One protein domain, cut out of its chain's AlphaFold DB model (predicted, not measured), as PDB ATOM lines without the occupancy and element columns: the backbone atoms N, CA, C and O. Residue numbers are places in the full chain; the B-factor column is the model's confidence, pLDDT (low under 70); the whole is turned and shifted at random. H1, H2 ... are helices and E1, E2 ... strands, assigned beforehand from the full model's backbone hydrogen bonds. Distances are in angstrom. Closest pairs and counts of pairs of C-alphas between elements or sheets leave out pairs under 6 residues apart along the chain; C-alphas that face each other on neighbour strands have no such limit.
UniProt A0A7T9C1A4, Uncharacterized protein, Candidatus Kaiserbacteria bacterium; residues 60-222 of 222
ATOM      1  N   ALA A  60     -18.232  25.579  73.094       94.69
ATOM      2  CA  ALA A  60     -19.338  26.504  73.321       94.69
ATOM      3  C   ALA A  60     -19.481  26.868  74.812       94.69
ATOM      4  O   ALA A  60     -19.699  28.025  75.154       94.69
ATOM      5  N   PHE A  61     -19.297  25.905  75.720       94.88
ATOM      6  CA  PHE A  61     -19.356  26.157  77.159       94.88
ATOM      7  C   PHE A  61     -18.180  27.005  77.661       94.88
ATOM      8  O   PHE A  61     -18.376  27.915  78.462       94.88
ATOM      9  N   GLN A  62     -16.964  26.751  77.173       93.75
ATOM     10  CA  GLN A  62     -15.795  27.574  77.500       93.75
ATOM     11  C   GLN A  62     -15.977  29.018  77.018       93.75
ATOM     12  O   GLN A  62     -15.686  29.945  77.772       93.75
ATOM     13  N   ALA A  63     -16.521  29.207  75.813       92.94
ATOM     14  CA  ALA A  63     -16.853  30.521  75.270       92.94
ATOM     15  C   ALA A  63     -17.903  31.244  76.138       92.94
ATOM     16  O   ALA A  63     -17.698  32.394  76.528       92.94
ATOM     17  N   ALA A  64     -18.974  30.547  76.539       93.75
ATOM     18  CA  ALA A  64     -19.985  31.083  77.453       93.75
ATOM     19  C   ALA A  64     -19.377  31.491  78.808       93.75
ATOM     20  O   ALA A  64     -19.630  32.588  79.308       93.75
ATOM     21  N   ASN A  65     -18.520  30.649  79.391       93.56
ATOM     22  CA  ASN A  65     -17.842  30.964  80.648       93.56
ATOM     23  C   ASN A  65     -16.937  32.199  80.513       93.56
ATOM     24  O   ASN A  65     -16.896  33.051  81.396       93.56
ATOM     25  N   ALA A  66     -16.251  32.338  79.381       91.25
ATOM     26  CA  ALA A  66     -15.401  33.487  79.097       91.25
ATOM     27  C   ALA A  66     -16.212  34.802  79.003       91.25
ATOM     28  O   ALA A  66     -15.784  35.834  79.526       91.25
ATOM     29  N   GLY A  67     -17.403  34.760  78.394       90.31
ATOM     30  CA  GLY A  67     -18.354  35.878  78.385       90.31
ATOM     31  C   GLY A  67     -18.861  36.259  79.769       90.31
ATOM     32  O   GLY A  67     -18.875  37.442  80.115       90.31
ATOM     33  N   MET A  68     -19.199  35.254  80.582       91.31
ATOM     34  CA  MET A  68     -19.663  35.439  81.958       91.31
ATOM     35  C   MET A  68     -18.616  36.160  82.808       91.31
ATOM     36  O   MET A  68     -18.910  37.181  83.424       91.31
ATOM     37  N   GLU A  69     -17.374  35.676  82.790       91.81
ATOM     38  CA  GLU A  69     -16.273  36.299  83.529       91.81
ATOM     39  C   GLU A  69     -16.003  37.731  83.051       91.81
ATOM     40  O   GLU A  69     -15.697  38.609  83.860       91.81
ATOM     41  N   CYS A  70     -16.165  38.010  81.751       89.75
ATOM     42  CA  CYS A  70     -16.037  39.380  81.266       89.75
ATOM     43  C   CYS A  70     -17.145  40.294  81.807       89.75
ATOM     44  O   CYS A  70     -16.849  41.399  82.269       89.75
ATOM     45  N   ALA A  71     -18.401  39.840  81.787       89.00
ATOM     46  CA  ALA A  71     -19.508  40.595  82.363       89.00
ATOM     47  C   ALA A  71     -19.269  40.864  83.852       89.00
ATOM     48  O   ALA A  71     -19.268  42.017  84.276       89.00
ATOM     49  N   LEU A  72     -18.954  39.830  84.633       90.19
ATOM     50  CA  LEU A  72     -18.676  39.961  86.064       90.19
ATOM     51  C   LEU A  72     -17.533  40.935  86.355       90.19
ATOM     52  O   LEU A  72     -17.622  41.766  87.260       90.19
ATOM     53  N   TYR A  73     -16.465  40.885  85.558       89.31
ATOM     54  CA  TYR A  73     -15.337  41.795  85.713       89.31
ATOM     55  C   TYR A  73     -15.722  43.268  85.509       89.31
ATOM     56  O   TYR A  73     -15.175  44.142  86.194       89.31
ATOM     57  N   HIS A  74     -16.618  43.557  84.560       86.56
ATOM     58  CA  HIS A  74     -17.084  44.919  84.262       86.56
ATOM     59  C   HIS A  74     -18.253  45.365  85.144       86.56
ATOM     60  O   HIS A  74     -18.423  46.571  85.345       86.56
ATOM     61  N   ASP A  75     -19.001  44.428  85.726       86.25
ATOM     62  CA  ASP A  75     -20.013  44.729  86.738       86.25
ATOM     63  C   ASP A  75     -19.391  45.033  88.110       86.25
ATOM     64  O   ASP A  75     -19.942  45.815  88.883       86.25
ATOM     65  N   TYR A  76     -18.213  44.470  88.408       86.06
ATOM     66  CA  TYR A  76     -17.524  44.733  89.668       86.06
ATOM     67  C   TYR A  76     -17.167  46.231  89.822       86.06
ATOM     68  O   TYR A  76     -16.420  46.779  88.997       86.06
ATOM     69  N   PRO A  77     -17.624  46.912  90.892       77.06
ATOM     70  CA  PRO A  77     -17.426  48.348  91.075       77.06
ATOM     71  C   PRO A  77     -15.973  48.668  91.467       77.06
ATOM     72  O   PRO A  77     -15.612  48.678  92.641       77.06
ATOM     73  N   LYS A  78     -15.112  48.945  90.478       71.50
ATOM     74  CA  LYS A  78     -13.689  49.269  90.712       71.50
ATOM     75  C   LYS A  78     -13.472  50.688  91.256       71.50
ATOM     76  O   LYS A  78     -12.625  50.887  92.121       71.50
ATOM     77  N   THR A  79     -14.223  51.670  90.751       61.94
ATOM     78  CA  THR A  79     -14.115  53.095  91.127       61.94
ATOM     79  C   THR A  79     -15.456  53.816  90.939       61.94
ATOM     80  O   THR A  79     -15.583  54.691  90.083       61.94
ATOM     81  N   GLY A  80     -16.481  53.432  91.702       70.19
ATOM     82  CA  GLY A  80     -17.821  54.030  91.627       70.19
ATOM     83  C   GLY A  80     -18.896  53.012  91.254       70.19
ATOM     84  O   GLY A  80     -18.935  51.928  91.827       70.19
ATOM     85  N   SER A  81     -19.785  53.373  90.331       69.88
ATOM     86  CA  SER A  81     -20.878  52.510  89.869       69.88
ATOM     87  C   SER A  81     -20.393  51.432  88.893       69.88
ATOM     88  O   SER A  81     -19.413  51.634  88.178       69.88
ATOM     89  N   SER A  82     -21.099  50.298  88.858       78.25
ATOM     90  CA  SER A  82     -20.928  49.258  87.834       78.25
ATOM     91  C   SER A  82     -21.047  49.839  86.415       78.25
ATOM     92  O   SER A  82     -21.826  50.768  86.187       78.25
ATOM     93  N   THR A  83     -20.328  49.253  85.452       79.12
ATOM     94  CA  THR A  83     -20.480  49.568  84.017       79.12
ATOM     95  C   THR A  83     -21.926  49.387  83.548       79.12
ATOM     96  O   THR A  83     -22.416  50.158  82.725       79.12
ATOM     97  N   PHE A  84     -22.616  48.413  84.140       79.19
ATOM     98  CA  PHE A  84     -23.993  48.040  83.848       79.19
ATOM     99  C   PHE A  84     -25.012  48.648  84.823       79.19
ATOM    100  O   PHE A  84     -26.149  48.193  84.906       79.19
ATOM    101  N   ALA A  85     -24.613  49.637  85.632       74.12
ATOM    102  CA  ALA A  85     -25.488  50.234  86.636       74.12
ATOM    103  C   ALA A  85     -26.736  50.882  86.015       74.12
ATOM    104  O   ALA A  85     -26.631  51.713  85.109       74.12
ATOM    105  N   VAL A  86     -27.901  50.573  86.590       67.75
ATOM    106  CA  VAL A  86     -29.181  51.177  86.207       67.75
ATOM    107  C   VAL A  86     -29.246  52.605  86.741       67.75
ATOM    108  O   VAL A  86     -29.052  52.859  87.935       67.75
ATOM    109  N   ARG A  87     -29.555  53.572  85.875       60.78
ATOM    110  CA  ARG A  87     -29.773  54.960  86.306       60.78
ATOM    111  C   ARG A  87     -31.102  55.083  87.050       60.78
ATOM    112  O   ARG A  87     -32.148  54.719  86.524       60.78
ATOM    113  N   ALA A  88     -31.071  55.715  88.226       52.31
ATOM    114  CA  ALA A  88     -32.209  55.878  89.146       52.31
ATOM    115  C   ALA A  88     -33.467  56.570  88.565       52.31
ATOM    116  O   ALA A  88     -34.486  56.618  89.238       52.31
ATOM    117  N   ASN A  89     -33.415  57.102  87.339       48.78
ATOM    118  CA  ASN A  89     -34.505  57.861  86.716       48.78
ATOM    119  C   ASN A  89     -34.972  57.275  85.372       48.78
ATOM    120  O   ASN A  89     -35.489  58.021  84.542       48.78
ATOM    121  N   GLY A  90     -34.719  55.988  85.092       47.41
ATOM    122  CA  GLY A  90     -35.161  55.344  83.845       47.41
ATOM    123  C   GLY A  90     -34.574  55.958  82.565       47.41
ATOM    124  O   GLY A  90     -35.009  55.635  81.465       47.41
ATOM    125  N   SER A  91     -33.570  56.829  82.684       45.94
ATOM    126  CA  SER A  91     -32.843  57.362  81.533       45.94
ATOM    127  C   SER A  91     -31.864  56.306  81.042       45.94
ATOM    128  O   SER A  91     -31.074  55.793  81.832       45.94
ATOM    129  N   GLU A  92     -31.935  55.991  79.748       51.41
ATOM    130  CA  GLU A  92     -30.980  55.120  79.056       51.41
ATOM    131  C   GLU A  92     -29.535  55.529  79.378       51.41
ATOM    132  O   GLU A  92     -29.240  56.717  79.604       51.41
ATOM    133  N   GLN A  93     -28.604  54.573  79.372       51.81
ATOM    134  CA  GLN A  93     -27.196  54.933  79.273       51.81
ATOM    135  C   GLN A  93     -26.962  55.740  77.986       51.81
ATOM    136  O   GLN A  93     -26.980  55.225  76.875       51.81
ATOM    137  N   VAL A  94     -26.724  57.043  78.158       45.31
ATOM    138  CA  VAL A  94     -26.531  58.024  77.070       45.31
ATOM    139  C   VAL A  94     -25.212  57.796  76.305       45.31
ATOM    140  O   VAL A  94     -25.008  58.360  75.234       45.31
ATOM    141  N   ALA A  95     -24.318  56.952  76.825       56.94
ATOM    142  CA  ALA A  95     -23.114  56.504  76.139       56.94
ATOM    143  C   ALA A  95     -22.969  54.994  76.332       56.94
ATOM    144  O   ALA A  95     -22.855  54.541  77.466       56.94
ATOM    145  N   GLN A  96     -22.977  54.243  75.230       63.31
ATOM    146  CA  GLN A  96     -22.724  52.805  75.250       63.31
ATOM    147  C   GLN A  96     -21.348  52.539  75.875       63.31
ATOM    148  O   GLN A  96     -20.352  53.081  75.379       63.31
ATOM    149  N   PRO A  97     -21.260  51.745  76.955       68.69
ATOM    150  CA  PRO A  97     -19.984  51.431  77.555       68.69
ATOM    151  C   PRO A  97     -19.218  50.513  76.607       68.69
ATOM    152  O   PRO A  97     -19.763  49.584  76.007       68.69
ATOM    153  N   THR A  98     -17.931  50.792  76.452       74.00
ATOM    154  CA  THR A  98     -17.045  49.938  75.675       74.00
ATOM    155  C   THR A  98     -16.454  48.885  76.599       74.00
ATOM    156  O   THR A  98     -15.710  49.208  77.527       74.00
ATOM    157  N   LEU A  99     -16.766  47.621  76.339       80.31
ATOM    158  CA  LEU A  99     -16.200  46.498  77.068       80.31
ATOM    159  C   LEU A  99     -14.939  46.020  76.370       80.31
ATOM    160  O   LEU A  99     -14.895  45.842  75.158       80.31
ATOM    161  N   THR A 100     -13.893  45.802  77.159       84.88
ATOM    162  CA  THR A 100     -12.682  45.125  76.691       84.88
ATOM    163  C   THR A 100     -12.578  43.806  77.437       84.88
ATOM    164  O   THR A 100     -12.389  43.794  78.655       84.88
ATOM    165  N   CYS A 101     -12.745  42.705  76.708       82.44
ATOM    166  CA  CYS A 101     -12.690  41.346  77.236       82.44
ATOM    167  C   CYS A 101     -11.421  40.654  76.730       82.44
ATOM    168  O   CYS A 101     -11.184  40.617  75.529       82.44
ATOM    169  N   MET A 102     -10.620  40.075  77.633       74.44
ATOM    170  CA  MET A 102      -9.561  39.095  77.307       74.44
ATOM    171  C   MET A 102      -8.603  39.496  76.165       74.44
ATOM    172  O   MET A 102      -8.284  38.685  75.300       74.44
ATOM    173  N   ASN A 103      -8.120  40.745  76.176       65.00
ATOM    174  CA  ASN A 103      -7.231  41.310  75.144       65.00
ATOM    175  C   ASN A 103      -7.828  41.305  73.715       65.00
ATOM    176  O   ASN A 103      -7.121  41.574  72.744       65.00
ATOM    177  N   GLY A 104      -9.121  40.997  73.591       61.03
ATOM    178  CA  GLY A 104      -9.921  41.217  72.399       61.03
ATOM    179  C   GLY A 104     -10.190  42.704  72.205       61.03
ATOM    180  O   GLY A 104     -10.064  43.508  73.132       61.03
ATOM    181  N   GLY A 105     -10.525  43.074  70.971       61.03
ATOM    182  CA  GLY A 105     -10.879  44.448  70.635       61.03
ATOM    183  C   GLY A 105     -12.024  44.975  71.503       61.03
ATOM    184  O   GLY A 105     -12.822  44.216  72.046       61.03
ATOM    185  N   ALA A 106     -12.087  46.296  71.626       62.81
ATOM    186  CA  ALA A 106     -13.203  46.998  72.242       62.81
ATOM    187  C   ALA A 106     -14.540  46.596  71.585       62.81
ATOM    188  O   ALA A 106     -14.706  46.750  70.375       62.81
ATOM    189  N   VAL A 107     -15.488  46.120  72.392       73.00
ATOM    190  CA  VAL A 107     -16.853  45.767  71.983       73.00
ATOM    191  C   VAL A 107     -17.793  46.832  72.526       73.00
ATOM    192  O   VAL A 107     -17.751  47.158  73.714       73.00
ATOM    193  N   ASN A 108     -18.642  47.390  71.669       68.38
ATOM    194  CA  ASN A 108     -19.666  48.329  72.113       68.38
ATOM    195  C   ASN A 108     -20.848  47.551  72.685       68.38
ATOM    196  O   ASN A 108     -21.385  46.665  72.022       68.38
ATOM    197  N   VAL A 109     -21.253  47.892  73.906       69.88
ATOM    198  CA  VAL A 109     -22.473  47.346  74.499       69.88
ATOM    199  C   VAL A 109     -23.668  48.022  73.859       69.88
ATOM    200  O   VAL A 109     -23.869  49.229  74.000       69.88
ATOM    201  N   VAL A 110     -24.497  47.235  73.188       64.81
ATOM    202  CA  VAL A 110     -25.790  47.703  72.715       64.81
ATOM    203  C   VAL A 110     -26.747  47.625  73.898       64.81
ATOM    204  O   VAL A 110     -27.355  46.591  74.174       64.81
ATOM    205  N   GLY A 111     -26.865  48.734  74.626       57.00
ATOM    206  CA  GLY A 111     -27.994  48.933  75.527       57.00
ATOM    207  C   GLY A 111     -29.268  48.980  74.692       57.00
ATOM    208  O   GLY A 111     -29.366  49.790  73.763       57.00
ATOM    209  N   LYS A 112     -30.235  48.106  74.981       54.47
ATOM    210  CA  LYS A 112     -31.594  48.353  74.501       54.47
ATOM    211  C   LYS A 112     -32.187  49.484  75.344       54.47
ATOM    212  O   LYS A 112     -31.868  49.570  76.531       54.47
ATOM    213  N   PRO A 113     -33.036  50.343  74.750       47.09
ATOM    214  CA  PRO A 113     -33.827  51.303  75.496       47.09
ATOM    215  C   PRO A 113     -34.389  50.708  76.778       47.09
ATOM    216  O   PRO A 113     -34.869  49.571  76.759       47.09
ATOM    217  N   ASN A 114     -34.417  51.508  77.845       45.44
ATOM    218  CA  ASN A 114     -35.330  51.303  78.962       45.44
ATOM    219  C   ASN A 114     -36.765  51.421  78.422       45.44
ATOM    220  O   ASN A 114     -37.473  52.387  78.697       45.44
ATOM    221  N   THR A 115     -37.243  50.456  77.637       43.31
ATOM    222  CA  THR A 115     -38.661  50.140  77.707       43.31
ATOM    223  C   THR A 115     -38.862  49.717  79.149       43.31
ATOM    224  O   THR A 115     -38.151  48.796  79.556       43.31
ATOM    225  N   PRO A 116     -39.723  50.382  79.944       47.22
ATOM    226  CA  PRO A 116     -40.066  49.905  81.273       47.22
ATOM    227  C   PRO A 116     -40.419  48.431  81.127       47.22
ATOM    228  O   PRO A 116     -41.450  48.091  80.546       47.22
ATOM    229  N   GLY A 117     -39.492  47.559  81.516       43.59
ATOM    230  CA  GLY A 117     -39.702  46.136  81.396       43.59
ATOM    231  C   GLY A 117     -40.820  45.839  82.365       43.59
ATOM    232  O   GLY A 117     -40.655  46.032  83.570       43.59
ATOM    233  N   THR A 118     -41.976  45.419  81.866       45.97
ATOM    234  CA  THR A 118     -43.016  44.858  82.721       45.97
ATOM    235  C   THR A 118     -42.490  43.516  83.207       45.97
ATOM    236  O   THR A 118     -42.746  42.469  82.610       45.97
ATOM    237  N   ALA A 119     -41.678  43.543  84.265       49.25
ATOM    238  CA  ALA A 119     -41.354  42.340  84.996       49.25
ATOM    239  C   ALA A 119     -42.678  41.801  85.542       49.25
ATOM    240  O   ALA A 119     -43.359  42.475  86.314       49.25
ATOM    241  N   SER A 120     -43.095  40.628  85.071       51.09
ATOM    242  CA  SER A 120     -44.320  40.004  85.569       51.09
ATOM    243  C   SER A 120     -43.994  39.307  86.884       51.09
ATOM    244  O   SER A 120     -43.119  38.439  86.930       51.09
ATOM    245  N   TYR A 121     -44.678  39.703  87.953       53.09
ATOM    246  CA  TYR A 121     -44.535  39.115  89.281       53.09
ATOM    247  C   TYR A 121     -45.473  37.920  89.445       53.09
ATOM    248  O   TYR A 121     -46.570  37.883  88.885       53.09
ATOM    249  N   ALA A 122     -45.055  36.926  90.229       45.94
ATOM    250  CA  ALA A 122     -45.941  35.841  90.635       45.94
ATOM    251  C   ALA A 122     -46.956  36.360  91.674       45.94
ATOM    252  O   ALA A 122     -46.746  36.185  92.870       45.94
ATOM    253  N   GLY A 123     -48.042  37.000  91.222       48.75
ATOM    254  CA  GLY A 123     -49.192  37.331  92.076       48.75
ATOM    255  C   GLY A 123     -49.831  38.712  91.904       48.75
ATOM    256  O   GLY A 123     -50.954  38.877  92.371       48.75
ATOM    257  N   ASP A 124     -49.199  39.667  91.216       45.66
ATOM    258  CA  ASP A 124     -49.662  41.063  91.248       45.66
ATOM    259  C   ASP A 124     -50.318  41.529  89.938       45.66
ATOM    260  O   ASP A 124     -49.755  41.407  88.852       45.66
ATOM    261  N   ASN A 125     -51.517  42.115  90.069       44.66
ATOM    262  CA  ASN A 125     -52.192  42.924  89.040       44.66
ATOM    263  C   ASN A 125     -51.787  44.412  89.121       44.66
ATOM    264  O   ASN A 125     -52.363  45.253  88.430       44.66
ATOM    265  N   ASP A 126     -50.815  44.742  89.968       42.34
ATOM    266  CA  ASP A 126     -50.460  46.115  90.297       42.34
ATOM    267  C   ASP A 126     -49.243  46.525  89.468       42.34
ATOM    268  O   ASP A 126     -48.135  46.032  89.664       42.34
ATOM    269  N   GLY A 127     -49.465  47.409  88.493       44.56
ATOM    270  CA  GLY A 127     -48.451  47.942  87.581       44.56
ATOM    271  C   GLY A 127     -47.323  48.693  88.294       44.56
ATOM    272  O   GLY A 127     -47.286  49.923  88.295       44.56
ATOM    273  N   PHE A 128     -46.382  47.954  88.874       40.91
ATOM    274  CA  PHE A 128     -45.168  48.484  89.473       40.91
ATOM    275  C   PHE A 128     -44.092  48.672  88.395       40.91
ATOM    276  O   PHE A 128     -43.737  47.739  87.676       40.91
ATOM    277  N   SER A 129     -43.582  49.900  88.267       46.38
ATOM    278  CA  SER A 129     -42.540  50.246  87.296       46.38
ATOM    279  C   SER A 129     -41.170  49.863  87.844       46.38
ATOM    280  O   SER A 129     -40.643  50.532  88.727       46.38
ATOM    281  N   VAL A 130     -40.586  48.791  87.315       50.47
ATOM    282  CA  VAL A 130     -39.190  48.426  87.575       50.47
ATOM    283  C   VAL A 130     -38.325  49.118  86.534       50.47
ATOM    284  O   VAL A 130     -38.578  48.980  85.336       50.47
ATOM    285  N   SER A 131     -37.288  49.842  86.955       53.28
ATOM    286  CA  SER A 131     -36.223  50.217  86.023       53.28
ATOM    287  C   SER A 131     -35.343  48.986  85.809       53.28
ATOM    288  O   SER A 131     -34.550  48.632  86.686       53.28
ATOM    289  N   GLY A 132     -35.554  48.295  84.690       57.94
ATOM    290  CA  GLY A 132     -34.681  47.233  84.202       57.94
ATOM    291  C   GLY A 132     -33.951  47.710  82.953       57.94
ATOM    292  O   GLY A 132     -34.609  48.207  82.041       57.94
ATOM    293  N   GLU A 133     -32.629  47.562  82.915       66.31
ATOM    294  CA  GLU A 133     -31.822  47.818  81.716       66.31
ATOM    295  C   GLU A 133     -31.294  46.477  81.186       66.31
ATOM    296  O   GLU A 133     -30.693  45.706  81.940       66.31
ATOM    297  N   GLU A 134     -31.562  46.178  79.908       73.25
ATOM    298  CA  GLU A 134     -30.963  45.047  79.186       73.25
ATOM    299  C   GLU A 134     -29.799  45.566  78.344       73.25
ATOM    300  O   GLU A 134     -29.959  46.416  77.462       73.25
ATOM    301  N   GLN A 135     -28.623  45.013  78.599       78.50
ATOM    302  CA  GLN A 135     -27.395  45.343  77.902       78.50
ATOM    303  C   GLN A 135     -26.864  44.089  77.233       78.50
ATOM    304  O   GLN A 135     -26.514  43.122  77.906       78.50
ATOM    305  N   ASN A 136     -26.815  44.107  75.903       81.25
ATOM    306  CA  ASN A 136     -26.280  43.001  75.127       81.25
ATOM    307  C   ASN A 136     -24.942  43.398  74.496       81.25
ATOM    308  O   ASN A 136     -24.770  44.513  73.994       81.25
ATOM    309  N   PHE A 137     -23.990  42.475  74.519       84.75
ATOM    310  CA  PHE A 137     -22.771  42.578  73.740       84.75
ATOM    311  C   PHE A 137     -22.363  41.213  73.198       84.75
ATOM    312  O   PHE A 137     -22.451  40.192  73.876       84.75
ATOM    313  N   GLN A 138     -21.854  41.228  71.971       87.81
ATOM    314  CA  GLN A 138     -21.428  40.034  71.260       87.81
ATOM    315  C   GLN A 138     -20.009  40.226  70.726       87.81
ATOM    316  O   GLN A 138     -19.669  41.305  70.233       87.81
ATOM    317  N   PHE A 139     -19.172  39.195  70.833       87.44
ATOM    318  CA  PHE A 139     -17.785  39.256  70.391       87.44
ATOM    319  C   PHE A 139     -17.193  37.895  70.042       87.44
ATOM    320  O   PHE A 139     -17.607  36.855  70.550       87.44
ATOM    321  N   ASP A 140     -16.166  37.937  69.198       88.88
ATOM    322  CA  ASP A 140     -15.351  36.781  68.854       88.88
ATOM    323  C   ASP A 140     -14.298  36.515  69.941       88.88
ATOM    324  O   ASP A 140     -13.559  37.406  70.371       88.88
ATOM    325  N   TRP A 141     -14.212  35.262  70.371       89.00
ATOM    326  CA  TRP A 141     -13.306  34.759  71.391       89.00
ATOM    327  C   TRP A 141     -12.416  33.643  70.834       89.00
ATOM    328  O   TRP A 141     -12.838  32.819  70.027       89.00
ATOM    329  N   GLY A 142     -11.167  33.600  71.296       84.56
ATOM    330  CA  GLY A 142     -10.175  32.630  70.832       84.56
ATOM    331  C   GLY A 142      -9.453  33.050  69.548       84.56
ATOM    332  O   GLY A 142      -9.776  34.047  68.910       84.56
ATOM    333  N   THR A 143      -8.404  32.303  69.200       81.50
ATOM    334  CA  THR A 143      -7.585  32.548  67.996       81.50
ATOM    335  C   THR A 143      -7.600  31.376  67.019       81.50
ATOM    336  O   THR A 143      -7.384  31.579  65.827       81.50
ATOM    337  N   ASN A 144      -7.862  30.156  67.501       81.56
ATOM    338  CA  ASN A 144      -8.061  28.966  66.680       81.56
ATOM    339  C   ASN A 144      -8.682  27.818  67.514       81.56
ATOM    340  O   ASN A 144      -7.962  27.208  68.307       81.56
ATOM    341  N   PRO A 145      -9.973  27.485  67.349       83.56
ATOM    342  CA  PRO A 145     -10.952  28.194  66.530       83.56
ATOM    343  C   PRO A 145     -11.315  29.560  67.134       83.56
ATOM    344  O   PRO A 145     -11.177  29.774  68.338       83.56
ATOM    345  N   VAL A 146     -11.765  30.477  66.279       89.38
ATOM    346  CA  VAL A 146     -12.476  31.689  66.709       89.38
ATOM    347  C   VAL A 146     -13.939  31.315  66.900       89.38
ATOM    348  O   VAL A 146     -14.513  30.630  66.051       89.38
ATOM    349  N   VAL A 147     -14.521  31.718  68.021       92.19
ATOM    350  CA  VAL A 147     -15.874  31.339  68.421       92.19
ATOM    351  C   VAL A 147     -16.645  32.514  68.993       92.19
ATOM    352  O   VAL A 147     -16.057  33.431  69.548       92.19
ATOM    353  N   CYS A 148     -17.964  32.487  68.881       91.50
ATOM    354  CA  CYS A 148     -18.810  33.590  69.282       91.50
ATOM    355  C   CYS A 148     -19.241  33.481  70.737       91.50
ATOM    356  O   CYS A 148     -19.585  32.400  71.229       91.50
ATOM    357  N   VAL A 149     -19.293  34.637  71.381       91.44
ATOM    358  CA  VAL A 149     -19.860  34.841  72.704       91.44
ATOM    359  C   VAL A 149     -20.908  35.942  72.600       91.44
ATOM    360  O   VAL A 149     -20.620  37.017  72.081       91.44
ATOM    361  N   ASP A 150     -22.111  35.674  73.094       89.38
ATOM    362  CA  ASP A 150     -23.224  36.618  73.197       89.38
ATOM    363  C   ASP A 150     -23.647  36.705  74.662       89.38
ATOM    364  O   ASP A 150     -24.012  35.700  75.271       89.38
ATOM    365  N   VAL A 151     -23.557  37.898  75.242       88.56
ATOM    366  CA  VAL A 151     -23.849  38.124  76.652       88.56
ATOM    367  C   VAL A 151     -24.949  39.158  76.786       88.56
ATOM    368  O   VAL A 151     -24.832  40.272  76.278       88.56
ATOM    369  N   SER A 152     -25.979  38.803  77.544       84.62
ATOM    370  CA  SER A 152     -27.037  39.705  77.978       84.62
ATOM    371  C   SER A 152     -26.950  39.906  79.484       84.62
ATOM    372  O   SER A 152     -27.046  38.958  80.263       84.62
ATOM    373  N   VAL A 153     -26.791  41.156  79.901       82.75
ATOM    374  CA  VAL A 153     -26.849  41.574  81.299       82.75
ATOM    375  C   VAL A 153     -28.171  42.277  81.522       82.75
ATOM    376  O   VAL A 153     -28.507  43.231  80.823       82.75
ATOM    377  N   TYR A 154     -28.913  41.806  82.511       78.19
ATOM    378  CA  TYR A 154     -30.133  42.431  82.971       78.19
ATOM    379  C   TYR A 154     -29.919  42.926  84.385       78.19
ATOM    380  O   TYR A 154     -29.631  42.132  85.283       78.19
ATOM    381  N   LYS A 155     -30.085  44.226  84.596       76.81
ATOM    382  CA  LYS A 155     -29.939  44.808  85.924       76.81
ATOM    383  C   LYS A 155     -31.217  45.503  86.340       76.81
ATOM    384  O   LYS A 155     -31.816  46.233  85.553       76.81
ATOM    385  N   TYR A 156     -31.627  45.264  87.581       72.06
ATOM    386  CA  TYR A 156     -32.866  45.775  88.152       72.06
ATOM    387  C   TYR A 156     -32.593  46.468  89.471       72.06
ATOM    388  O   TYR A 156     -31.779  46.014  90.276       72.06
ATOM    389  N   LYS A 157     -33.344  47.534  89.723       67.75
ATOM    390  CA  LYS A 157     -33.429  48.154  91.038       67.75
ATOM    391  C   LYS A 157     -34.893  48.383  91.375       67.75
ATOM    392  O   LYS A 157     -35.638  48.928  90.564       67.75
ATOM    393  N   SER A 158     -35.295  47.934  92.556       64.81
ATOM    394  CA  SER A 158     -36.649  48.106  93.074       64.81
ATOM    395  C   SER A 158     -36.595  48.623  94.504       64.81
ATOM    396  O   SER A 158     -35.794  48.149  95.314       64.81
ATOM    397  N   ASP A 159     -37.486  49.558  94.819       61.94
ATOM    398  CA  ASP A 159     -37.669  50.085  96.175       61.94
ATOM    399  C   ASP A 159     -38.396  49.075  97.095       61.94
ATOM    400  O   ASP A 159     -38.366  49.200  98.321       61.94
ATOM    401  N   SER A 160     -38.996  48.031  96.505       59.59
ATOM    402  CA  SER A 160     -39.738  46.951  97.174       59.59
ATOM    403  C   SER A 160     -39.122  45.571  96.902       59.59
ATOM    404  O   SER A 160     -38.520  45.350  95.848       59.59
ATOM    405  N   MET A 161     -39.269  44.633  97.851       53.72
ATOM    406  CA  MET A 161     -38.850  43.232  97.682       53.72
ATOM    407  C   MET A 161     -39.756  42.574  96.654       53.72
ATOM    408  O   MET A 161     -40.943  42.411  96.932       53.72
ATOM    409  N   ASN A 162     -39.204  42.150  95.519       62.75
ATOM    410  CA  ASN A 162     -40.020  41.585  94.458       62.75
ATOM    411  C   ASN A 162     -39.475  40.245  93.933       62.75
ATOM    412  O   ASN A 162     -38.269  39.990  93.932       62.75
ATOM    413  N   LEU A 163     -40.401  39.395  93.479       62.00
ATOM    414  CA  LEU A 163     -40.151  38.059  92.928       62.00
ATOM    415  C   LEU A 163     -40.159  38.092  91.394       62.00
ATOM    416  O   LEU A 163     -41.215  37.947  90.775       62.00
ATOM    417  N   ILE A 164     -39.002  38.274  90.761       62.25
ATOM    418  CA  ILE A 164     -38.925  38.378  89.298       62.25
ATOM    419  C   ILE A 164     -39.191  36.999  88.677       62.25
ATOM    420  O   ILE A 164     -38.395  36.071  88.830       62.25
ATOM    421  N   ARG A 165     -40.323  36.856  87.972       61.78
ATOM    422  CA  ARG A 165     -40.681  35.623  87.246       61.78
ATOM    423  C   ARG A 165     -40.321  35.697  85.766       61.78
ATOM    424  O   ARG A 165     -40.002  34.668  85.184       61.78
ATOM    425  N   SER A 166     -40.399  36.878  85.160       58.28
ATOM    426  CA  SER A 166     -40.169  37.066  83.728       58.28
ATOM    427  C   SER A 166     -39.766  38.496  83.419       58.28
ATOM    428  O   SER A 166     -40.341  39.401  84.024       58.28
ATOM    429  N   VAL A 167     -38.850  38.716  82.470       55.81
ATOM    430  CA  VAL A 167     -38.563  40.057  81.926       55.81
ATOM    431  C   VAL A 167     -38.525  40.012  80.412       55.81
ATOM    432  O   VAL A 167     -37.920  39.122  79.829       55.81
ATOM    433  N   ASN A 168     -39.214  40.959  79.766       53.53
ATOM    434  CA  ASN A 168     -39.353  41.020  78.307       53.53
ATOM    435  C   ASN A 168     -39.846  39.693  77.685       53.53
ATOM    436  O   ASN A 168     -39.494  39.355  76.558       53.53
ATOM    437  N   GLY A 169     -40.663  38.930  78.426       53.75
ATOM    438  CA  GLY A 169     -41.172  37.617  78.011       53.75
ATOM    439  C   GLY A 169     -40.198  36.450  78.215       53.75
ATOM    440  O   GLY A 169     -40.533  35.322  77.857       53.75
ATOM    441  N   ILE A 170     -39.016  36.697  78.786       56.94
ATOM    442  CA  ILE A 170     -38.065  35.667  79.207       56.94
ATOM    443  C   ILE A 170     -38.446  35.230  80.616       56.94
ATOM    444  O   ILE A 170     -38.180  35.945  81.581       56.94
ATOM    445  N   ASP A 171     -39.081  34.065  80.730       61.22
ATOM    446  CA  ASP A 171     -39.420  33.459  82.017       61.22
ATOM    447  C   ASP A 171     -38.142  32.977  82.729       61.22
ATOM    448  O   ASP A 171     -37.498  32.016  82.318       61.22
ATOM    449  N   PHE A 172     -37.807  33.633  83.840       59.88
ATOM    450  CA  PHE A 172     -36.761  33.220  84.781       59.88
ATOM    451  C   PHE A 172     -37.270  32.247  85.847       59.88
ATOM    452  O   PHE A 172     -36.486  31.758  86.659       59.88
ATOM    453  N   GLY A 173     -38.576  31.959  85.861       53.22
ATOM    454  CA  GLY A 173     -39.151  30.881  86.659       53.22
ATOM    455  C   GLY A 173     -38.566  29.543  86.214       53.22
ATOM    456  O   GLY A 173     -39.115  28.891  85.332       53.22
ATOM    457  N   GLY A 174     -37.436  29.151  86.802       51.94
ATOM    458  CA  GLY A 174     -36.683  27.968  86.386       51.94
ATOM    459  C   GLY A 174     -35.173  28.145  86.246       51.94
ATOM    460  O   GLY A 174     -34.518  27.171  85.884       51.94
ATOM    461  N   VAL A 175     -34.582  29.304  86.563       50.47
ATOM    462  CA  VAL A 175     -33.105  29.426  86.626       50.47
ATOM    463  C   VAL A 175     -32.469  28.543  87.715       50.47
ATOM    464  O   VAL A 175     -31.276  28.264  87.662       50.47
ATOM    465  N   ASP A 176     -33.267  28.047  88.667       47.28
ATOM    466  CA  ASP A 176     -32.910  27.024  89.658       47.28
ATOM    467  C   ASP A 176     -33.329  25.593  89.249       47.28
ATOM    468  O   ASP A 176     -33.145  24.644  90.010       47.28
ATOM    469  N   GLY A 177     -33.933  25.424  88.066       51.19
ATOM    470  CA  GLY A 177     -34.532  24.168  87.606       51.19
ATOM    471  C   GLY A 177     -35.797  23.734  88.365       51.19
ATOM    472  O   GLY A 177     -36.326  22.660  88.079       51.19
ATOM    473  N   LEU A 178     -36.291  24.540  89.313       50.72
ATOM    474  CA  LEU A 178     -37.425  24.226  90.197       50.72
ATOM    475  C   LEU A 178     -38.646  25.128  89.955       50.72
ATOM    476  O   LEU A 178     -39.708  24.886  90.527       50.72
ATOM    477  N   GLY A 179     -38.522  26.136  89.085       56.94
ATOM    478  CA  GLY A 179     -39.631  27.008  88.690       56.94
ATOM    479  C   GLY A 179     -39.902  28.148  89.670       56.94
ATOM    480  O   GLY A 179     -40.933  28.815  89.548       56.94
ATOM    481  N   ASN A 180     -39.006  28.385  90.633       60.16
ATOM    482  CA  ASN A 180     -39.184  29.469  91.590       60.16
ATOM    483  C   ASN A 180     -38.794  30.814  90.958       60.16
ATOM    484  O   ASN A 180     -37.842  30.882  90.176       60.16
ATOM    485  N   PRO A 181     -39.516  31.896  91.284       62.56
ATOM    486  CA  PRO A 181     -39.118  33.235  90.881       62.56
ATOM    487  C   PRO A 181     -37.836  33.672  91.603       62.56
ATOM    488  O   PRO A 181     -37.579  33.280  92.744       62.56
ATOM    489  N   ILE A 182     -37.051  34.527  90.948       67.38
ATOM    490  CA  ILE A 182     -35.827  35.098  91.512       67.38
ATOM    491  C   ILE A 182     -36.202  36.095  92.615       67.38
ATOM    492  O   ILE A 182     -36.965  37.033  92.377       67.38
ATOM    493  N   LEU A 183     -35.651  35.909  93.818       67.69
ATOM    494  CA  LEU A 183     -35.833  36.827  94.943       67.69
ATOM    495  C   LEU A 183     -34.779  37.939  94.885       67.69
ATOM    496  O   LEU A 183     -33.615  37.703  95.198       67.69
ATOM    497  N   CYS A 184     -35.202  39.158  94.556       69.12
ATOM    498  CA  CYS A 184     -34.358  40.346  94.655       69.12
ATOM    499  C   CYS A 184     -34.733  41.131  95.925       69.12
ATOM    500  O   CYS A 184     -35.905  41.466  96.141       69.12
ATOM    501  N   THR A 185     -33.762  41.422  96.796       67.00
ATOM    502  CA  THR A 185     -34.018  42.170  98.039       67.00
ATOM    503  C   THR A 185     -34.396  43.633  97.767       67.00
ATOM    504  O   THR A 185     -33.918  44.248  96.812       67.00
ATOM    505  N   ALA A 186     -35.255  44.213  98.614       63.97
ATOM    506  CA  ALA A 186     -35.647  45.620  98.497       63.97
ATOM    507  C   ALA A 186     -34.418  46.528  98.587       63.97
ATOM    508  O   ALA A 186     -33.541  46.297  99.423       63.97
ATOM    509  N   ASN A 187     -34.389  47.584  97.772       64.31
ATOM    510  CA  ASN A 187     -33.315  48.579  97.734       64.31
ATOM    511  C   ASN A 187     -31.923  48.009  97.397       64.31
ATOM    512  O   ASN A 187     -30.914  48.672  97.644       64.31
ATOM    513  N   SER A 188     -31.859  46.811  96.809       70.50
ATOM    514  CA  SER A 188     -30.633  46.216  96.268       70.50
ATOM    515  C   SER A 188     -30.682  46.146  94.743       70.50
ATOM    516  O   SER A 188     -31.763  46.090  94.153       70.50
ATOM    517  N   GLU A 189     -29.514  46.196  94.103       73.06
ATOM    518  CA  GLU A 189     -29.394  45.942  92.667       73.06
ATOM    519  C   GLU A 189     -29.375  44.432  92.442       73.06
ATOM    520  O   GLU A 189     -28.568  43.736  93.050       73.06
ATOM    521  N   CYS A 190     -30.264  43.944  91.582       77.19
ATOM    522  CA  CYS A 190     -30.354  42.539  91.208       77.19
ATOM    523  C   CYS A 190     -29.820  42.393  89.789       77.19
ATOM    524  O   CYS A 190     -30.322  43.068  88.882       77.19
ATOM    525  N   THR A 191     -28.810  41.549  89.596       80.19
ATOM    526  CA  THR A 191     -28.151  41.381  88.300       80.19
ATOM    527  C   THR A 191     -28.312  39.949  87.823       80.19
ATOM    528  O   THR A 191     -27.984  38.991  88.519       80.19
ATOM    529  N   ILE A 192     -28.818  39.804  86.605       81.94
ATOM    530  CA  ILE A 192     -28.895  38.534  85.897       81.94
ATOM    531  C   ILE A 192     -27.962  38.644  84.706       81.94
ATOM    532  O   ILE A 192     -28.145  39.499  83.843       81.94
ATOM    533  N   VAL A 193     -26.973  37.769  84.641       86.31
ATOM    534  CA  VAL A 193     -26.095  37.650  83.484       86.31
ATOM    535  C   VAL A 193     -26.439  36.349  82.784       86.31
ATOM    536  O   VAL A 193     -26.426  35.284  83.397       86.31
ATOM    537  N   GLN A 194     -26.738  36.434  81.497       88.69
ATOM    538  CA  GLN A 194     -26.918  35.298  80.609       88.69
ATOM    539  C   GLN A 194     -25.793  35.343  79.585       88.69
ATOM    540  O   GLN A 194     -25.663  36.311  78.842       88.69
ATOM    541  N   SER A 195     -24.965  34.308  79.557       92.25
ATOM    542  CA  SER A 195     -23.861  34.193  78.613       92.25
ATOM    543  C   SER A 195     -24.065  32.968  77.736       92.25
ATOM    544  O   SER A 195     -24.153  31.842  78.233       92.25
ATOM    545  N   ARG A 196     -24.134  33.185  76.428       92.38
ATOM    546  CA  ARG A 196     -24.244  32.154  75.402       92.38
ATOM    547  C   ARG A 196     -22.939  32.063  74.637       92.38
ATOM    548  O   ARG A 196     -22.413  33.058  74.146       92.38
ATOM    549  N   GLY A 197     -22.419  30.852  74.527       94.56
ATOM    550  CA  GLY A 197     -21.249  30.551  73.722       94.56
ATOM    551  C   GLY A 197     -21.606  29.622  72.575       94.56
ATOM    552  O   GLY A 197     -22.456  28.735  72.707       94.56
ATOM    553  N   TYR A 198     -20.927  29.820  71.453       94.69
ATOM    554  CA  TYR A 198     -21.138  29.079  70.217       94.69
ATOM    555  C   TYR A 198     -19.854  28.369  69.795       94.69
ATOM    556  O   TYR A 198     -18.762  28.764  70.177       94.69
ATOM    557  N   ASN A 199     -19.950  27.320  68.981       94.50
ATOM    558  CA  ASN A 199     -18.779  26.656  68.383       94.50
ATOM    559  C   ASN A 199     -18.343  27.264  67.029       94.50
ATOM    560  O   ASN A 199     -17.590  26.626  66.293       94.50
ATOM    561  N   GLN A 200     -18.865  28.436  66.668       93.75
ATOM    562  CA  GLN A 200     -18.615  29.158  65.412       93.75
ATOM    563  C   GLN A 200     -18.398  30.639  65.715       93.75
ATOM    564  O   GLN A 200     -18.863  31.098  66.753       93.75
ATOM    565  N   ASP A 201     -17.749  31.376  64.815       91.62
ATOM    566  CA  ASP A 201     -17.577  32.832  64.903       91.62
ATOM    567  C   ASP A 201     -18.912  33.593  64.837       91.62
ATOM    568  O   ASP A 201     -19.933  33.073  64.367       91.62
ATOM    569  N   CYS A 202     -18.914  34.847  65.288       89.81
ATOM    570  CA  CYS A 202     -20.143  35.623  65.400       89.81
ATOM    571  C   CYS A 202     -20.782  35.957  64.055       89.81
ATOM    572  O   CYS A 202     -22.009  35.989  63.961       89.81
ATOM    573  N   ALA A 203     -19.998  36.148  62.989       89.69
ATOM    574  CA  ALA A 203     -20.567  36.395  61.666       89.69
ATOM    575  C   ALA A 203     -21.347  35.167  61.166       89.69
ATOM    576  O   ALA A 203     -22.458  35.308  60.648       89.69
ATOM    577  N   THR A 204     -20.812  33.964  61.391       91.06
ATOM    578  CA  THR A 204     -21.486  32.698  61.072       91.06
ATOM    579  C   THR A 204     -22.744  32.482  61.915       91.06
ATOM    580  O   THR A 204     -23.772  32.072  61.370       91.06
ATOM    581  N   VAL A 205     -22.694  32.773  63.222       91.19
ATOM    582  CA  VAL A 205     -23.864  32.667  64.116       91.19
ATOM    583  C   VAL A 205     -24.970  33.631  63.678       91.19
ATOM    584  O   VAL A 205     -26.108  33.206  63.483       91.19
ATOM    585  N   ASN A 206     -24.629  34.895  63.420       89.69
ATOM    586  CA  ASN A 206     -25.584  35.931  63.018       89.69
ATOM    587  C   ASN A 206     -26.213  35.673  61.642       89.69
ATOM    588  O   ASN A 206     -27.347  36.076  61.393       89.69
ATOM    589  N   ALA A 207     -25.503  34.980  60.746       89.81
ATOM    590  CA  ALA A 207     -26.062  34.557  59.467       89.81
ATOM    591  C   ALA A 207     -27.156  33.484  59.627       89.81
ATOM    592  O   ALA A 207     -28.009  33.351  58.752       89.81
ATOM    593  N   GLY A 208     -27.140  32.697  60.712       86.00
ATOM    594  CA  GLY A 208     -28.161  31.682  61.006       86.00
ATOM    595  C   GLY A 208     -28.231  30.518  60.006       86.00
ATOM    596  O   GLY A 208     -29.160  29.716  60.046       86.00
ATOM    597  N   THR A 209     -27.269  30.399  59.088       81.94
ATOM    598  CA  THR A 209     -27.311  29.419  57.990       81.94
ATOM    599  C   THR A 209     -26.633  28.088  58.319       81.94
ATOM    600  O   THR A 209     -26.773  27.125  57.563       81.94
ATOM    601  N   ASN A 210     -25.862  28.006  59.408       86.94
ATOM    602  CA  ASN A 210     -25.058  26.827  59.728       86.94
ATOM    603  C   ASN A 210     -25.768  25.895  60.726       86.94
ATOM    604  O   ASN A 210     -25.835  26.168  61.922       86.94
ATOM    605  N   LEU A 211     -26.220  24.736  60.236       83.50
ATOM    606  CA  LEU A 211     -26.895  23.698  61.033       83.50
ATOM    607  C   LEU A 211     -25.973  22.960  62.024       83.50
ATOM    608  O   LEU A 211     -26.447  22.136  62.800       83.50
ATOM    609  N   ARG A 212     -24.656  23.200  61.984       85.44
ATOM    610  CA  ARG A 212     -23.671  22.613  62.913       85.44
ATOM    611  C   ARG A 212     -23.328  23.535  64.083       85.44
ATOM    612  O   ARG A 212     -22.390  23.241  64.828       85.44
ATOM    613  N   THR A 213     -24.057  24.639  64.217       91.12
ATOM    614  CA  THR A 213     -23.911  25.562  65.340       91.12
ATOM    615  C   THR A 213     -24.412  24.881  66.609       91.12
ATOM    616  O   THR A 213     -25.558  24.443  66.685       91.12
ATOM    617  N   VAL A 214     -23.525  24.752  67.587       93.19
ATOM    618  CA  VAL A 214     -23.820  24.257  68.930       93.19
ATOM    619  C   VAL A 214     -23.779  25.451  69.863       93.19
ATOM    620  O   VAL A 214     -22.782  26.168  69.890       93.19
ATOM    621  N   GLU A 215     -24.852  25.627  70.624       93.94
ATOM    622  CA  GLU A 215     -24.993  26.673  71.632       93.94
ATOM    623  C   GLU A 215     -24.941  26.053  73.029       93.94
ATOM    624  O   GLU A 215     -25.508  24.981  73.279       93.94
ATOM    625  N   ARG A 216     -24.257  26.735  73.946       94.88
ATOM    626  CA  ARG A 216     -24.334  26.471  75.382       94.88
ATOM    627  C   ARG A 216     -24.562  27.778  76.115       94.88
ATOM    628  O   ARG A 216     -23.894  28.767  75.837       94.88
ATOM    629  N   GLU A 217     -25.484  27.742  77.062       90.38
ATOM    630  CA  GLU A 217     -25.852  28.891  77.875       90.38
ATOM    631  C   GLU A 217     -25.439  28.669  79.328       90.38
ATOM    632  O   GLU A 217     -25.549  27.562  79.864       90.38
ATOM    633  N   TYR A 218     -24.976  29.743  79.956       86.81
ATOM    634  CA  TYR A 218     -24.713  29.828  81.377       86.81
ATOM    635  C   TYR A 218     -25.375  31.089  81.937       86.81
ATOM    636  O   TYR A 218     -25.123  32.193  81.451       86.81
ATOM    637  N   THR A 219     -26.202  30.916  82.967       85.62
ATOM    638  CA  THR A 219     -26.966  32.003  83.587       85.62
ATOM    639  C   THR A 219     -26.596  32.110  85.055       85.62
ATOM    640  O   THR A 219     -26.598  31.115  85.780       85.62
ATOM    641  N   LEU A 220     -26.271  33.325  85.485       85.19
ATOM    642  CA  LEU A 220     -25.895  33.652  86.850       85.19
ATOM    643  C   LEU A 220     -26.782  34.784  87.361       85.19
ATOM    644  O   LEU A 220     -27.041  35.753  86.651       85.19
ATOM    645  N   VAL A 221     -27.228  34.653  88.605       81.38
ATOM    646  CA  VAL A 221     -28.067  35.633  89.293       81.38
ATOM    647  C   VAL A 221     -27.390  35.994  90.607       81.38
ATOM    648  O   VAL A 221     -27.034  35.084  91.363       81.38
ATOM    649  N   TYR A 222     -27.202  37.286  90.870       79.69
ATOM    650  CA  TYR A 222     -26.622  37.792  92.117       79.69
ATOM    651  C   TYR A 222     -27.110  39.198  92.480       79.69
ATOM    652  O   TYR A 222     -27.655  39.910  91.600       79.69
TER     653      TYR A 222
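Overview. This is residues 60 to 222 of the 222 residues of an uncharacterized protein of Candidatus Kaiserbacteria bacterium (UniProt A0A7T9C1A4). A twisted sheet of four strands, E1, E2, E5 and E6, has the helix H1 laid slantwise over one face and the short helix H2 on the opposite face, near one end of the strands. Near the other end of the sheet is a small hairpin, E3 and E4, and a long unnamed stretch, residues 76 to 130, loops past the E1 edge and on to that hairpin. The 163 printed residues have two named helices and six named strands, in the order H1, E1, E2, E3, E4, E5, H2, E6; both sheets, E1 - E2 - E5 - E6 and E3 - E4, are antiparallel. The class is mixed, helices and strands, with under half of the residues in named elements. The whole is compact, with a radius of gyration of the C-alphas of 16.3 A and spans of 50 by 37 by 23 A.

Arrangement. H1, residues 60 to 75, is on the sheet of E1, residues 131 to 141, E2, residues 147 to 157, E5, residues 189 to 198, and E6, residues 215 to 221. Its height over the sheet is 6.7 A, and it lies over E2 and E5 and only just over E6, on which 3 of its C-alphas fall. It runs slantwise to the strands, at 35 degrees to E2 on the local plane. Its closest C-alphas to E5 are those of Ala 64 and Gly 197, 4.0 A apart. E1 and E2 form a hairpin, with N 137 and O 151 within hydrogen-bond range at 2.9 A. E2 and E5 are antiparallel at 167 degrees, with N 152 and O 194 at 2.8 A. E5 and E6 are antiparallel at 168 degrees, with N 195 and O 218 at 2.8 A. Residues 110 to 111 pair with residues 135 to 136 of E1, antiparallel. E3, residues 162 to 167, and E4, residues 182 to 184, form a hairpin at 128 degrees, with N 164 and O 182 at 2.9 A. Residues 120 to 121 pair with residues 164 to 166 of E3, antiparallel. H2, residues 202 to 207, stands up from the larger sheet over E2, on the opposite face from H1; the closest C-alphas of E2 and H2 are those of Cys 148 and Cys 202, 4.6 A apart. In H1 and H2 every O i to N i+4 pair is within hydrogen-bond range.

Along the chain. H1 begins at C-alpha 60, (-19.338, 26.504, 73.321), and is 22.6 A long from first to last C-alpha. E1 measures 31.3 A, E2 33.2 A, E5 29.3 A and E6 20.0 A. E6 ends at C-alpha 221, (-28.067, 35.633, 89.293).

Size, cuts and confidence. The C-alphas farthest apart, those of Asp 126 and Asn 144, are 51.5 A apart. The printed part has no cut. The links H1 to E1 and E3 to E4 are long, with 55 and 14 residues. The mean pLDDT of the printed part is 72.1; 75 residues are under 70, among them residues 108 to 133 and 157 to 187.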